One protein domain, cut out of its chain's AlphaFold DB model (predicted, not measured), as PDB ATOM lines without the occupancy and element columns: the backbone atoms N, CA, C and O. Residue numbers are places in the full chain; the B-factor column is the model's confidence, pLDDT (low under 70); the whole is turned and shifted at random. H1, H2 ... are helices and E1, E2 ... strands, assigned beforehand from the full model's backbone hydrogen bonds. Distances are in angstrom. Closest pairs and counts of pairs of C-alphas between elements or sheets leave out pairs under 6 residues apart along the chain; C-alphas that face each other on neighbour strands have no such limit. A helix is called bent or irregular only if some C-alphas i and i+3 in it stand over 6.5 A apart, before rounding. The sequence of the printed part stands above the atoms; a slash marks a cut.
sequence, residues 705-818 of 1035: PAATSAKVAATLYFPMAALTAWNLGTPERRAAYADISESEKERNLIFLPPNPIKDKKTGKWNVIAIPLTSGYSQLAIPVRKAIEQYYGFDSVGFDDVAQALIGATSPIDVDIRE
ATOM      1  N   PRO A 705      82.424  98.893 140.564       68.94
ATOM      2  CA  PRO A 705      82.922  98.802 139.188       68.94
ATOM      3  C   PRO A 705      83.529 100.117 138.696       68.94
ATOM      4  O   PRO A 705      84.691 100.136 138.314       68.94
ATOM      5  N   ALA A 706      82.804 101.238 138.798       61.94
ATOM      6  CA  ALA A 706      83.277 102.535 138.302       61.94
ATOM      7  C   ALA A 706      84.574 102.998 138.990       61.94
ATOM      8  O   ALA A 706      85.543 103.358 138.325       61.94
ATOM      9  N   ALA A 707      84.623 102.933 140.325       69.44
ATOM     10  CA  ALA A 707      85.801 103.347 141.084       69.44
ATOM     11  C   ALA A 707      87.004 102.421 140.838       69.44
ATOM     12  O   ALA A 707      88.130 102.899 140.725       69.44
ATOM     13  N   THR A 708      86.782 101.108 140.741       65.81
ATOM     14  CA  THR A 708      87.851 100.141 140.455       65.81
ATOM     15  C   THR A 708      88.365 100.308 139.024       65.81
ATOM     16  O   THR A 708      89.575 100.355 138.832       65.81
ATOM     17  N   SER A 709      87.489 100.500 138.031       64.38
ATOM     18  CA  SER A 709      87.878 100.782 136.643       64.38
ATOM     19  C   SER A 709      88.662 102.088 136.510       64.38
ATOM     20  O   SER A 709      89.686 102.108 135.834       64.38
ATOM     21  N   ALA A 710      88.248 103.157 137.199       65.69
ATOM     22  CA  ALA A 710      88.991 104.418 137.218       65.69
ATOM     23  C   ALA A 710      90.389 104.249 137.836       65.69
ATOM     24  O   ALA A 710      91.368 104.773 137.307       65.69
ATOM     25  N   LYS A 711      90.506 103.465 138.918       72.06
ATOM     26  CA  LYS A 711      91.804 103.122 139.516       72.06
ATOM     27  C   LYS A 711      92.673 102.316 138.553       72.06
ATOM     28  O   LYS A 711      93.820 102.691 138.363       72.06
ATOM     29  N   VAL A 712      92.137 101.276 137.904       66.25
ATOM     30  CA  VAL A 712      92.859 100.505 136.870       66.25
ATOM     31  C   VAL A 712      93.351 101.432 135.757       66.25
ATOM     32  O   VAL A 712      94.527 101.388 135.398       66.25
ATOM     33  N   ALA A 713      92.490 102.316 135.252       66.44
ATOM     34  CA  ALA A 713      92.869 103.265 134.214       66.44
ATOM     35  C   ALA A 713      94.023 104.176 134.668       66.44
ATOM     36  O   ALA A 713      95.029 104.286 133.971       66.44
ATOM     37  N   ALA A 714      93.923 104.769 135.861       70.81
ATOM     38  CA  ALA A 714      94.915 105.708 136.382       70.81
ATOM     39  C   ALA A 714      96.249 105.050 136.776       70.81
ATOM     40  O   ALA A 714      97.307 105.637 136.562       70.81
ATOM     41  N   THR A 715      96.229 103.853 137.367       66.94
ATOM     42  CA  THR A 715      97.438 103.222 137.925       66.94
ATOM     43  C   THR A 715      98.089 102.209 136.994       66.94
ATOM     44  O   THR A 715      99.235 101.837 137.225       66.94
ATOM     45  N   LEU A 716      97.363 101.704 135.993       74.31
ATOM     46  CA  LEU A 716      97.859 100.679 135.074       74.31
ATOM     47  C   LEU A 716      97.847 101.165 133.626       74.31
ATOM     48  O   LEU A 716      98.904 101.199 133.001       74.31
ATOM     49  N   TYR A 717      96.686 101.555 133.094       74.94
ATOM     50  CA  TYR A 717      96.571 101.883 131.667       74.94
ATOM     51  C   TYR A 717      97.312 103.160 131.302       74.94
ATOM     52  O   TYR A 717      98.059 103.156 130.329       74.94
ATOM     53  N   PHE A 718      97.170 104.220 132.096       78.38
ATOM     54  CA  PHE A 718      97.847 105.483 131.837       78.38
ATOM     55  C   PHE A 718      99.381 105.347 131.898       78.38
ATOM     56  O   PHE A 718     100.027 105.699 130.911       78.38
ATOM     57  N   PRO A 719      99.997 104.771 132.958       81.56
ATOM     58  CA  PRO A 719     101.441 104.552 132.975       81.56
ATOM     59  C   PRO A 719     101.918 103.626 131.858       81.56
ATOM     60  O   PRO A 719     102.939 103.915 131.245       81.56
ATOM     61  N   MET A 720     101.190 102.542 131.559       81.81
ATOM     62  CA  MET A 720     101.545 101.649 130.451       81.81
ATOM     63  C   MET A 720     101.534 102.403 129.120       81.81
ATOM     64  O   MET A 720     102.506 102.336 128.375       81.81
ATOM     65  N   ALA A 721     100.476 103.163 128.842       77.56
ATOM     66  CA  ALA A 721     100.354 103.915 127.605       77.56
ATOM     67  C   ALA A 721     101.457 104.968 127.457       77.56
ATOM     68  O   ALA A 721     102.135 105.012 126.430       77.56
ATOM     69  N   ALA A 722     101.685 105.764 128.505       85.75
ATOM     70  CA  ALA A 722     102.715 106.796 128.517       85.75
ATOM     71  C   ALA A 722     104.122 106.205 128.341       85.75
ATOM     72  O   ALA A 722     104.914 106.720 127.555       85.75
ATOM     73  N   LEU A 723     104.434 105.105 129.035       90.12
ATOM     74  CA  LEU A 723     105.743 104.457 128.956       90.12
ATOM     75  C   LEU A 723     105.966 103.748 127.619       90.12
ATOM     76  O   LEU A 723     107.062 103.830 127.069       90.12
ATOM     77  N   THR A 724     104.947 103.099 127.055       86.88
ATOM     78  CA  THR A 724     105.040 102.499 125.719       86.88
ATOM     79  C   THR A 724     105.230 103.576 124.654       86.88
ATOM     80  O   THR A 724     106.157 103.467 123.855       86.88
ATOM     81  N   ALA A 725     104.452 104.663 124.691       86.00
ATOM     82  CA  ALA A 725     104.638 105.795 123.783       86.00
ATOM     83  C   ALA A 725     106.034 106.428 123.934       86.00
ATOM     84  O   ALA A 725     106.714 106.678 122.941       86.00
ATOM     85  N   TRP A 726     106.510 106.607 125.172       90.00
ATOM     86  CA  TRP A 726     107.868 107.074 125.463       90.00
ATOM     87  C   TRP A 726     108.929 106.161 124.837       90.00
ATOM     88  O   TRP A 726     109.812 106.634 124.123       90.00
ATOM     89  N   ASN A 727     108.832 104.850 125.056       91.19
ATOM     90  CA  ASN A 727     109.784 103.871 124.529       91.19
ATOM     91  C   ASN A 727     109.780 103.806 122.996       91.19
ATOM     92  O   ASN A 727     110.810 103.516 122.396       91.19
ATOM     93  N   LEU A 728     108.646 104.092 122.359       88.56
ATOM     94  CA  LEU A 728     108.502 104.097 120.902       88.56
ATOM     95  C   LEU A 728     108.788 105.468 120.272       88.56
ATOM     96  O   LEU A 728     108.779 105.583 119.045       88.56
ATOM     97  N   GLY A 729     109.060 106.497 121.080       85.12
ATOM     98  CA  GLY A 729     109.131 107.890 120.639       85.12
ATOM     99  C   GLY A 729     110.363 108.259 119.807       85.12
ATOM    100  O   GLY A 729     110.267 109.150 118.972       85.12
ATOM    101  N   THR A 730     111.508 107.588 119.987       86.81
ATOM    102  CA  THR A 730     112.722 107.818 119.169       86.81
ATOM    103  C   THR A 730     113.196 106.533 118.491       86.81
ATOM    104  O   THR A 730     112.944 105.454 119.037       86.81
ATOM    105  N   PRO A 731     113.887 106.605 117.333       85.06
ATOM    106  CA  PRO A 731     114.397 105.424 116.632       85.06
ATOM    107  C   PRO A 731     115.257 104.510 117.513       85.06
ATOM    108  O   PRO A 731     115.078 103.292 117.504       85.06
ATOM    109  N   GLU A 732     116.129 105.083 118.344       84.31
ATOM    110  CA  GLU A 732     117.057 104.346 119.209       84.31
ATOM    111  C   GLU A 732     116.310 103.579 120.307       84.31
ATOM    112  O   GLU A 732     116.561 102.395 120.539       84.31
ATOM    113  N   ARG A 733     115.340 104.232 120.964       89.94
ATOM    114  CA  ARG A 733     114.513 103.588 121.995       89.94
ATOM    115  C   ARG A 733     113.557 102.575 121.394       89.94
ATOM    116  O   ARG A 733     113.399 101.503 121.968       89.94
ATOM    117  N   ARG A 734     113.000 102.853 120.216       87.00
ATOM    118  CA  ARG A 734     112.141 101.915 119.491       87.00
ATOM    119  C   ARG A 734     112.904 100.645 119.128       87.00
ATOM    120  O   ARG A 734     112.396  99.550 119.354       87.00
ATOM    121  N   ALA A 735     114.137 100.775 118.635       83.19
ATOM    122  CA  ALA A 735     114.999  99.639 118.320       83.19
ATOM    123  C   ALA A 735     115.354  98.815 119.569       83.19
ATOM    124  O   ALA A 735     115.286  97.584 119.528       83.19
ATOM    125  N   ALA A 736     115.670  99.482 120.685       85.12
ATOM    126  CA  ALA A 736     115.917  98.822 121.964       85.12
ATOM    127  C   ALA A 736     114.662  98.109 122.493       85.12
ATOM    128  O   ALA A 736     114.727  96.939 122.864       85.12
ATOM    129  N   TYR A 737     113.508  98.779 122.471       86.31
ATOM    130  CA  TYR A 737     112.227  98.235 122.918       86.31
ATOM    131  C   TYR A 737     111.800  97.020 122.092       86.31
ATOM    132  O   TYR A 737     111.359  96.022 122.658       86.31
ATOM    133  N   ALA A 738     111.989  97.063 120.771       83.38
ATOM    134  CA  ALA A 738     111.712  95.940 119.878       83.38
ATOM    135  C   ALA A 738     112.545  94.691 120.207       83.38
ATOM    136  O   ALA A 738     112.076  93.577 120.008       83.38
ATOM    137  N   ASP A 739     113.766  94.867 120.718       80.81
ATOM    138  CA  ASP A 739     114.660  93.765 121.076       80.81
ATOM    139  C   ASP A 739     114.400  93.185 122.480       80.81
ATOM    140  O   ASP A 739     114.802  92.054 122.753       80.81
ATOM    141  N   ILE A 740     113.727  93.915 123.378       81.69
ATOM    142  CA  ILE A 740     113.338  93.397 124.701       81.69
ATOM    143  C   ILE A 740     112.364  92.226 124.534       81.69
ATOM    144  O   ILE A 740     111.404  92.328 123.774       81.69
ATOM    145  N   SER A 741     112.578  91.140 125.287       77.50
ATOM    146  CA  SER A 741     111.718  89.952 125.194       77.50
ATOM    147  C   SER A 741     110.262  90.238 125.567       77.50
ATOM    148  O   SER A 741     110.006  90.963 126.534       77.50
ATOM    149  N   GLU A 742     109.307  89.623 124.864       72.12
ATOM    150  CA  GLU A 742     107.871  89.854 125.118       72.12
ATOM    151  C   GLU A 742     107.492  89.525 126.565       72.12
ATOM    152  O   GLU A 742     106.804  90.294 127.236       72.12
ATOM    153  N   SER A 743     108.076  88.458 127.109       65.25
ATOM    154  CA  SER A 743     107.849  88.047 128.492       65.25
ATOM    155  C   SER A 743     108.311  89.085 129.536       65.25
ATOM    156  O   SER A 743     107.772  89.136 130.642       65.25
ATOM    157  N   GLU A 744     109.298  89.931 129.215       78.75
ATOM    158  CA  GLU A 744     109.709  91.051 130.076       78.75
ATOM    159  C   GLU A 744     108.752  92.240 129.944       78.75
ATOM    160  O   GLU A 744     108.442  92.876 130.952       78.75
ATOM    161  N   LYS A 745     108.237  92.515 128.739       83.88
ATOM    162  CA  LYS A 745     107.235  93.571 128.508       83.88
ATOM    163  C   LYS A 745     105.882  93.239 129.138       83.88
ATOM    164  O   LYS A 745     105.124  94.138 129.482       83.88
ATOM    165  N   GLU A 746     105.529  91.959 129.240       74.81
ATOM    166  CA  GLU A 746     104.273  91.509 129.862       74.81
ATOM    167  C   GLU A 746     104.330  91.618 131.384       74.81
ATOM    168  O   GLU A 746     103.358  92.000 132.034       74.81
ATOM    169  N   ARG A 747     105.485  91.299 131.973       73.62
ATOM    170  CA  ARG A 747     105.651  91.254 133.429       73.62
ATOM    171  C   ARG A 747     106.060  92.587 134.048       73.62
ATOM    172  O   ARG A 747     106.051  92.675 135.276       73.62
ATOM    173  N   ASN A 748     106.411  93.601 133.258       84.38
ATOM    174  CA  ASN A 748     106.905  94.880 133.763       84.38
ATOM    175  C   ASN A 748     106.364  96.074 132.963       84.38
ATOM    176  O   ASN A 748     106.224  96.012 131.747       84.38
ATOM    177  N   LEU A 749     106.181  97.207 133.642       86.88
ATOM    178  CA  LEU A 749     106.206  98.517 132.998       86.88
ATOM    179  C   LEU A 749     107.670  98.881 132.754       86.88
ATOM    180  O   LEU A 749     108.464  98.938 133.696       86.88
ATOM    181  N   ILE A 750     108.032  99.098 131.496       89.75
ATOM    182  CA  ILE A 750     109.417  99.344 131.097       89.75
ATOM    183  C   ILE A 750     109.581 100.820 130.784       89.75
ATOM    184  O   ILE A 750     108.853 101.362 129.961       89.75
ATOM    185  N   PHE A 751     110.574 101.451 131.392       91.56
ATOM    186  CA  PHE A 751     111.040 102.778 131.020       91.56
ATOM    187  C   PHE A 751     112.460 102.672 130.469       91.56
ATOM    188  O   PHE A 751     113.394 102.329 131.199       91.56
ATOM    189  N   LEU A 752     112.629 102.954 129.177       91.00
ATOM    190  CA  LEU A 752     113.949 103.095 128.572       91.00
ATOM    191  C   LEU A 752     114.496 104.501 128.855       91.00
ATOM    192  O   LEU A 752     113.784 105.490 128.637       91.00
ATOM    193  N   PRO A 753     115.755 104.625 129.310       90.31
ATOM    194  CA  PRO A 753     116.397 105.928 129.394       90.31
ATOM    195  C   PRO A 753     116.553 106.534 127.986       90.31
ATOM    196  O   PRO A 753     116.486 105.799 126.997       90.31
ATOM    197  N   PRO A 754     116.805 107.853 127.871       86.38
ATOM    198  CA  PRO A 754     116.997 108.514 126.577       86.38
ATOM    199  C   PRO A 754     118.032 107.819 125.682       86.38
ATOM    200  O   PRO A 754     117.794 107.657 124.491       86.38
ATOM    201  N   ASN A 755     119.122 107.332 126.286       86.56
ATOM    202  CA  ASN A 755     120.179 106.579 125.613       86.56
ATOM    203  C   ASN A 755     120.214 105.140 126.156       86.56
ATOM    204  O   ASN A 755     120.895 104.879 127.157       86.56
ATOM    205  N   PRO A 756     119.454 104.206 125.558       87.12
ATOM    206  CA  PRO A 756     119.475 102.812 125.968       87.12
ATOM    207  C   PRO A 756     120.779 102.138 125.517       87.12
ATOM    208  O   PRO A 756     121.256 102.312 124.401       87.12
ATOM    209  N   ILE A 757     121.362 101.347 126.408       84.94
ATOM    210  CA  ILE A 757     122.640 100.656 126.276       84.94
ATOM    211  C   ILE A 757     122.398  99.168 126.526       84.94
ATOM    212  O   ILE A 757     121.937  98.759 127.598       84.94
ATOM    213  N   LYS A 758     122.760  98.344 125.540       80.75
ATOM    214  CA  LYS A 758     122.761  96.886 125.659       80.75
ATOM    215  C   LYS A 758     124.106  96.412 126.199       80.75
ATOM    216  O   LYS A 758     125.163  96.671 125.624       80.75
ATOM    217  N   ASP A 759     124.067  95.688 127.307       73.19
ATOM    218  CA  ASP A 759     125.226  95.025 127.891       73.19
ATOM    219  C   ASP A 759     125.679  93.887 126.965       73.19
ATOM    220  O   ASP A 759     124.981  92.884 126.805       73.19
ATOM    221  N   LYS A 760     126.855  94.040 126.345       64.00
ATOM    222  CA  LYS A 760     127.381  93.091 125.350       64.00
ATOM    223  C   LYS A 760     127.668  91.696 125.924       64.00
ATOM    224  O   LYS A 760     127.642  90.728 125.169       64.00
ATOM    225  N   LYS A 761     127.916  91.569 127.236       58.25
ATOM    226  CA  LYS A 761     128.200  90.279 127.892       58.25
ATOM    227  C   LYS A 761     126.916  89.522 128.223       58.25
ATOM    228  O   LYS A 761     126.844  88.308 128.053       58.25
ATOM    229  N   THR A 762     125.895  90.232 128.702       61.62
ATOM    230  CA  THR A 762     124.653  89.602 129.188       61.62
ATOM    231  C   THR A 762     123.494  89.656 128.188       61.62
ATOM    232  O   THR A 762     122.530  88.900 128.327       61.62
ATOM    233  N   GLY A 763     123.576  90.523 127.175       67.44
ATOM    234  CA  GLY A 763     122.500  90.803 126.222       67.44
ATOM    235  C   GLY A 763     121.317  91.563 126.832       67.44
ATOM    236  O   GLY A 763     120.248  91.595 126.225       67.44
ATOM    237  N   LYS A 764     121.475  92.129 128.037       77.25
ATOM    238  CA  LYS A 764     120.424  92.859 128.757       77.25
ATOM    239  C   LYS A 764     120.467  94.357 128.436       77.25
ATOM    240  O   LYS A 764     121.551  94.928 128.340       77.25
ATOM    241  N   TRP A 765     119.306  94.994 128.344       83.12
ATOM    242  CA  TRP A 765     119.169  96.448 128.196       83.12
ATOM    243  C   TRP A 765     119.102  97.133 129.555       83.12
ATOM    244  O   TRP A 765     118.475  96.587 130.461       83.12
ATOM    245  N   ASN A 766     119.701  98.319 129.697       87.94
ATOM    246  CA  ASN A 766     119.455  99.176 130.858       87.94
ATOM    247  C   ASN A 766     118.054  99.810 130.776       87.94
ATOM    248  O   ASN A 766     117.674 100.417 129.777       87.94
ATOM    249  N   VAL A 767     117.272  99.673 131.838       86.88
ATOM    250  CA  VAL A 767     115.894 100.174 131.925       86.88
ATOM    251  C   VAL A 767     115.584 100.618 133.348       86.88
ATOM    252  O   VAL A 767     116.385 100.404 134.245       86.88
ATOM    253  N   ILE A 768     114.408 101.191 133.576       85.38
ATOM    254  CA  ILE A 768     113.717 101.086 134.862       85.38
ATOM    255  C   ILE A 768     112.520 100.160 134.630       85.38
ATOM    256  O   ILE A 768     111.603 100.500 133.886       85.38
ATOM    257  N   ALA A 769     112.557  98.967 135.218       84.12
ATOM    258  CA  ALA A 769     111.512  97.958 135.125       84.12
ATOM    259  C   ALA A 769     110.693  97.947 136.418       84.12
ATOM    260  O   ALA A 769     111.196  97.577 137.480       84.12
ATOM    261  N   ILE A 770     109.426  98.352 136.330       82.88
ATOM    262  CA  ILE A 770     108.485  98.303 137.450       82.88
ATOM    263  C   ILE A 770     107.661  97.024 137.301       82.88
ATOM    264  O   ILE A 770     106.905  96.893 136.337       82.88
ATOM    265  N   PRO A 771     107.789  96.062 138.221       76.56
ATOM    266  CA  PRO A 771     107.215  94.746 138.022       76.56
ATOM    267  C   PRO A 771     105.701  94.756 138.283       76.56
ATOM    268  O   PRO A 771     105.225  95.327 139.263       76.56
ATOM    269  N   LEU A 772     104.945  94.074 137.427       73.69
ATOM    270  CA  LEU A 772     103.493  93.921 137.521       73.69
ATOM    271  C   LEU A 772     103.125  92.614 138.243       73.69
ATOM    272  O   LEU A 772     103.868  91.621 138.228       73.69
ATOM    273  N   THR A 773     101.983  92.617 138.931       66.19
ATOM    274  CA  THR A 773     101.421  91.410 139.556       66.19
ATOM    275  C   THR A 773     100.652  90.564 138.539       66.19
ATOM    276  O   THR A 773     100.169  91.079 137.528       66.19
ATOM    277  N   SER A 774     100.541  89.263 138.817       58.88
ATOM    278  CA  SER A 774      99.773  88.329 137.986       58.88
ATOM    279  C   SER A 774      98.302  88.770 137.929       58.88
ATOM    280  O   SER A 774      97.735  89.150 138.952       58.88
ATOM    281  N   GLY A 775      97.715  88.803 136.730       60.53
ATOM    282  CA  GLY A 775      96.386  89.367 136.449       60.53
ATOM    283  C   GLY A 775      96.405  90.833 135.985       60.53
ATOM    284  O   GLY A 775      95.669  91.185 135.069       60.53
ATOM    285  N   TYR A 776      97.291  91.686 136.522       66.81
ATOM    286  CA  TYR A 776      97.448  93.081 136.051       66.81
ATOM    287  C   TYR A 776      98.310  93.150 134.799       66.81
ATOM    288  O   TYR A 776      98.039  93.961 133.918       66.81
ATOM    289  N   SER A 777      99.323  92.282 134.712       66.56
ATOM    290  CA  SER A 777     100.080  92.064 133.477       66.56
ATOM    291  C   SER A 777      99.134  91.803 132.306       66.56
ATOM    292  O   SER A 777      99.211  92.502 131.302       66.56
ATOM    293  N   GLN A 778      98.173  90.893 132.489       65.44
ATOM    294  CA  GLN A 778      97.208  90.512 131.458       65.44
ATOM    295  C   GLN A 778      96.306  91.685 131.044       65.44
ATOM    296  O   GLN A 778      96.128  91.935 129.857       65.44
ATOM    297  N   LEU A 779      95.816  92.487 131.998       63.69
ATOM    298  CA  LEU A 779      95.006  93.673 131.684       63.69
ATOM    299  C   LEU A 779      95.770  94.763 130.926       63.69
ATOM    300  O   LEU A 779      95.147  95.546 130.212       63.69
ATOM    301  N   ALA A 780      97.089  94.856 131.096       69.94
ATOM    302  CA  ALA A 780      97.897  95.888 130.455       69.94
ATOM    303  C   ALA A 780      98.268  95.555 129.001       69.94
ATOM    304  O   ALA A 780      98.569  96.474 128.234       69.94
ATOM    305  N   ILE A 781      98.232  94.272 128.616       69.62
ATOM    306  CA  ILE A 781      98.624  93.800 127.278       69.62
ATOM    307  C   ILE A 781      97.817  94.484 126.165       69.62
ATOM    308  O   ILE A 781      98.461  95.023 125.267       69.62
ATOM    309  N   PRO A 782      96.468  94.564 126.207       63.84
ATOM    310  CA  PRO A 782      95.704  95.202 125.133       63.84
ATOM    311  C   PRO A 782      96.080  96.671 124.914       63.84
ATOM    312  O   PRO A 782      96.240  97.104 123.779       63.84
ATOM    313  N   VAL A 783      96.286  97.429 125.998       70.12
ATOM    314  CA  VAL A 783      96.684  98.847 125.926       70.12
ATOM    315  C   VAL A 783      98.085  98.988 125.337       70.12
ATOM    316  O   VAL A 783      98.304  99.816 124.456       70.12
ATOM    317  N   ARG A 784      99.034  98.157 125.792       80.06
ATOM    318  CA  ARG A 784     100.403  98.134 125.261       80.06
ATOM    319  C   ARG A 784     100.397  97.814 123.769       80.06
ATOM    320  O   ARG A 784     100.966  98.568 122.987       80.06
ATOM    321  N   LYS A 785      99.725  96.726 123.390       73.25
ATOM    322  CA  LYS A 785      99.695  96.214 122.020       73.25
ATOM    323  C   LYS A 785      98.959  97.148 121.057       73.25
ATOM    324  O   LYS A 785      99.418  97.308 119.937       73.25
ATOM    325  N   ALA A 786      97.894  97.830 121.485       69.12
ATOM    326  CA  ALA A 786      97.215  98.830 120.656       69.12
ATOM    327  C   ALA A 786      98.144 100.000 120.274       69.12
ATOM    328  O   ALA A 786      98.110 100.488 119.146       69.12
ATOM    329  N   ILE A 787      99.011 100.424 121.198       78.50
ATOM    330  CA  ILE A 787     100.009 101.467 120.933       78.50
ATOM    331  C   ILE A 787     101.158 100.904 120.093       78.50
ATOM    332  O   ILE A 787     101.559 101.538 119.126       78.50
ATOM    333  N   GLU A 788     101.664  99.708 120.411       79.19
ATOM    334  CA  GLU A 788     102.664  99.010 119.588       79.19
ATOM    335  C   GLU A 788     102.189  98.892 118.124       79.19
ATOM    336  O   GLU A 788     102.942  99.225 117.209       79.19
ATOM    337  N   GLN A 789     100.925  98.522 117.900       78.19
ATOM    338  CA  GLN A 789     100.311  98.408 116.576       78.19
ATOM    339  C   GLN A 789     100.309  99.737 115.810       78.19
ATOM    340  O   GLN A 789     100.640  99.756 114.627       78.19
ATOM    341  N   TYR A 790     100.001 100.862 116.469       73.81
ATOM    342  CA  TYR A 790     100.088 102.189 115.841       73.81
ATOM    343  C   TYR A 790     101.504 102.500 115.322       73.81
ATOM    344  O   TYR A 790     101.663 103.163 114.300       73.81
ATOM    345  N   TYR A 791     102.541 101.982 115.987       73.31
ATOM    346  CA  TYR A 791     103.943 102.133 115.586       73.31
ATOM    347  C   TYR A 791     104.471 100.980 114.706       73.31
ATOM    348  O   TYR A 791     105.686 100.854 114.547       73.31
ATOM    349  N   GLY A 792     103.588 100.157 114.124       62.66
ATOM    350  CA  GLY A 792     103.949  99.133 113.133       62.66
ATOM    351  C   GLY A 792     104.413  97.787 113.701       62.66
ATOM    352  O   GLY A 792     105.082  97.034 112.998       62.66
ATOM    353  N   PHE A 793     104.096  97.481 114.961       61.94
ATOM    354  CA  PHE A 793     104.287  96.146 115.543       61.94
ATOM    355  C   PHE A 793     103.045  95.254 115.323       61.94
ATOM    356  O   PHE A 793     102.006  95.733 114.869       61.94
ATOM    357  N   ASP A 794     103.162  93.959 115.651       59.28
ATOM    358  CA  ASP A 794     102.125  92.927 115.459       59.28
ATOM    359  C   ASP A 794     100.719  93.387 115.932       59.28
ATOM    360  O   ASP A 794     100.574  93.974 117.009       59.28
ATOM    361  N   SER A 795      99.681  93.121 115.128       48.47
ATOM    362  CA  SER A 795      98.303  93.599 115.347       48.47
ATOM    363  C   SER A 795      97.586  92.924 116.521       48.47
ATOM    364  O   SER A 795      97.753  91.725 116.731       48.47
ATOM    365  N   VAL A 796      96.708  93.660 117.216       51.88
ATOM    366  CA  VAL A 796      95.803  93.113 118.244       51.88
ATOM    367  C   VAL A 796      94.563  92.500 117.596       51.88
ATOM    368  O   VAL A 796      93.758  93.213 116.997       51.88
ATOM    369  N   GLY A 797      94.371  91.192 117.756       53.38
ATOM    370  CA  GLY A 797      93.127  90.505 117.421       53.38
ATOM    371  C   GLY A 797      92.094  90.575 118.553       53.38
ATOM    372  O   GLY A 797      92.428  90.740 119.727       53.38
ATOM    373  N   PHE A 798      90.811  90.396 118.228       38.19
ATOM    374  CA  PHE A 798      89.735  90.275 119.227       38.19
ATOM    375  C   PHE A 798      90.006  89.143 120.235       38.19
ATOM    376  O   PHE A 798      89.757  89.288 121.435       38.19
ATOM    377  N   ASP A 799      90.622  88.060 119.764       43.28
ATOM    378  CA  ASP A 799      91.023  86.929 120.592       43.28
ATOM    379  C   ASP A 799      92.124  87.295 121.606       43.28
ATOM    380  O   ASP A 799      92.260  86.605 122.611       43.28
ATOM    381  N   ASP A 800      92.933  88.349 121.392       49.91
ATOM    382  CA  ASP A 800      93.975  88.801 122.350       49.91
ATOM    383  C   ASP A 800      93.332  89.484 123.550       49.91
ATOM    384  O   ASP A 800      93.716  89.276 124.701       49.91
ATOM    385  N   VAL A 801      92.305  90.283 123.273       48.69
ATOM    386  CA  VAL A 801      91.531  91.002 124.282       48.69
ATOM    387  C   VAL A 801      90.674  90.023 125.083       48.69
ATOM    388  O   VAL A 801      90.629  90.108 126.312       48.69
ATOM    389  N   ALA A 802      90.040  89.059 124.410       41.22
ATOM    390  CA  ALA A 802      89.284  87.996 125.063       41.22
ATOM    391  C   ALA A 802      90.186  87.130 125.960       41.22
ATOM    392  O   ALA A 802      89.852  86.905 127.125       41.22
ATOM    393  N   GLN A 803      91.360  86.723 125.467       52.94
ATOM    394  CA  GLN A 803      92.346  85.956 126.228       52.94
ATOM    395  C   GLN A 803      92.887  86.733 127.439       52.94
ATOM    396  O   GLN A 803      92.991  86.174 128.528       52.94
ATOM    397  N   ALA A 804      93.163  88.032 127.297       51.72
ATOM    398  CA  ALA A 804      93.607  88.889 128.395       51.72
ATOM    399  C   ALA A 804      92.538  89.059 129.493       51.72
ATOM    400  O   ALA A 804      92.853  89.029 130.685       51.72
ATOM    401  N   LEU A 805      91.263  89.206 129.112       48.06
ATOM    402  CA  LEU A 805      90.137  89.324 130.049       48.06
ATOM    403  C   LEU A 805      89.841  88.001 130.767       48.06
ATOM    404  O   LEU A 805      89.595  87.994 131.979       48.06
ATOM    405  N   ILE A 806      89.903  86.884 130.037       49.28
ATOM    406  CA  ILE A 806      89.802  85.543 130.613       49.28
ATOM    407  C   ILE A 806      90.987  85.318 131.552       49.28
ATOM    408  O   ILE A 806      90.760  85.043 132.720       49.28
ATOM    409  N   GLY A 807      92.233  85.539 131.128       52.53
ATOM    410  CA  GLY A 807      93.433  85.375 131.960       52.53
ATOM    411  C   GLY A 807      93.460  86.257 133.217       52.53
ATOM    412  O   GLY A 807      93.881  85.806 134.279       52.53
ATOM    413  N   ALA A 808      92.944  87.491 133.150       50.25
ATOM    414  CA  ALA A 808      92.872  88.399 134.301       50.25
ATOM    415  C   ALA A 808      91.829  87.990 135.359       50.25
ATOM    416  O   ALA A 808      91.928  88.395 136.520       50.25
ATOM    417  N   THR A 809      90.819  87.206 134.971       45.75
ATOM    418  CA  THR A 809      89.713  86.776 135.848       45.75
ATOM    419  C   THR A 809      89.679  85.263 136.085       45.75
ATOM    420  O   THR A 809      88.943  84.785 136.953       45.75
ATOM    421  N   SER A 810      90.504  84.511 135.354       46.19
ATOM    422  CA  SER A 810      90.607  83.058 135.394       46.19
ATOM    423  C   SER A 810      91.612  82.599 136.454       46.19
ATOM    424  O   SER A 810      92.660  83.219 136.646       46.19
ATOM    425  N   PRO A 811      91.324  81.477 137.136       39.72
ATOM    426  CA  PRO A 811      92.266  80.814 138.030       39.72
ATOM    427  C   PRO A 811      93.436  80.112 137.313       39.72
ATOM    428  O   PRO A 811      94.351  79.649 137.993       39.72
ATOM    429  N   ILE A 812      93.404  79.983 135.981       44.78
ATOM    430  CA  ILE A 812      94.426  79.284 135.188       44.78
ATOM    431  C   ILE A 812      94.836  80.162 134.000       44.78
ATOM    432  O   ILE A 812      93.972  80.622 133.251       44.78
ATOM    433  N   ASP A 813      96.144  80.364 133.849       42.06
ATOM    434  CA  ASP A 813      96.772  81.012 132.695       42.06
ATOM    435  C   ASP A 813      96.912  79.947 131.597       42.06
ATOM    436  O   ASP A 813      97.840  79.140 131.613       42.06
ATOM    437  N   VAL A 814      95.890  79.829 130.747       45.72
ATOM    438  CA  VAL A 814      95.842  78.865 129.638       45.72
ATOM    439  C   VAL A 814      95.763  79.666 128.365       45.72
ATOM    440  O   VAL A 814      94.779  80.381 128.197       45.72
ATOM    441  N   ASP A 815      96.745  79.533 127.479       48.47
ATOM    442  CA  ASP A 815      96.601  80.067 126.130       48.47
ATOM    443  C   ASP A 815      95.549  79.235 125.385       48.47
ATOM    444  O   ASP A 815      95.786  78.079 125.030       48.47
ATOM    445  N   ILE A 816      94.355  79.804 125.198       44.12
ATOM    446  CA  ILE A 816      93.235  79.127 124.528       44.12
ATOM    447  C   ILE A 816      93.484  78.896 123.031       44.12
ATOM    448  O   ILE A 816      92.649  78.279 122.374       44.12
ATOM    449  N   ARG A 817      94.604  79.395 122.491       45.72
ATOM    450  CA  ARG A 817      94.969  79.308 121.071       45.72
ATOM    451  C   ARG A 817      95.764  78.066 120.707       45.72
ATOM    452  O   ARG A 817      95.841  77.731 119.531       45.72
ATOM    453  N   GLU A 818      96.374  77.393 121.676       42.06
ATOM    454  CA  GLU A 818      97.136  76.174 121.405       42.06
ATOM    455  C   GLU A 818      96.248  74.927 121.524       42.06
ATOM    456  O   GLU A 818      95.539  74.741 122.508       42.06
TER     457      GLU A 818
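Overview. This is residues 705 to 818 of the 1035 residues of the protein "LPD38 domain-containing protein" of viral metagenome (UniProt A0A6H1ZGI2). Look first for a short ribbon of two antiparallel strands, E1 and E3: E1 packs on H1b, the second arm of a long bent helix, and H4, the helix nearest the middle, crosses that arm and has H3 and H5 packed on it too. The first arm, H1a, reaches away from this body, and its residues 705 to 711 stick out. The printed part has 114 residues, with five named helices and three named strands in the order H1 H2 H3 E1 E2 E3 H4 H5; the class is mostly helix. The whole is compact, with a radius of gyration of the C-alphas of 14.6 A and spans of 42 by 34 by 25 A.

Arrangement. Start at E1, residues 748 to 751, and its antiparallel neighbour E3, residues 768 to 771; N 749 and O 770, 2.8 A apart, and N 751 and O 768, 2.9 A, are within hydrogen-bond range. H1, residues 705 to 728, was assigned as one helix by its hydrogen bonds but is bent, with C-alphas 715 and 718 6.5 A apart; its arms H1a, residues 705 to 715, and H1b, residues 718 to 728, stand at a shallow tilt of 33 degrees, only just short of steep. The closest C-alphas of H1b and E1 are those of Leu 723 and Phe 751, 5.9 A apart. H4, residues 776 to 790, is the hub and touches H1b, closest at the C-alphas of Ala 721 and Arg 784, 6.2 A, at a steep tilt of 42 degrees, the same way. With residues 777 to 781 alone H4 touches H3, residues 742 to 747; the closest C-alphas are those of Glu 746 and Ser 777, 5.6 A. H4 and H5, residues 798 to 809, form a helical hairpin at a shallow tilt of 20 degrees; the C-alphas of Gln 778 and Ala 804 are closest, 5.0 A. H2, residues 731 to 739, and H1b touch only at the corner, with the C-alphas of Leu 728 and Arg 734 closest, 4.5 A. E2, residues 764 to 766, pairs with no named strand. Every O i to N i+4 pair is within hydrogen-bond range in H1a, H1b, H2, H3 and H5, and 9 of 11 are in H4.

Along the chain. Find C-alpha 705 at (82.922, 98.802, 139.188), where H1a begins; it is 15.2 A long and H1b 15.3 A. H4 runs 22.3 A from C-alpha 776 at (97.448, 93.081, 136.051). It is irregular, but only just: C-alphas 779 and 782 are 6.8 A apart. H5 runs 17.0 A to C-alpha 809 at (89.713, 86.776, 135.848).

Size, cuts and confidence. The two C-alphas farthest apart are those of Ala 706 and Lys 761, 47.7 A. The printed part has no cut, and the link from E1 to E2, residues 752 to 763, is long. The mean pLDDT of the printed part is 70.4; look for values under 70 at residues 773 to 782 and 792 to 818, among them.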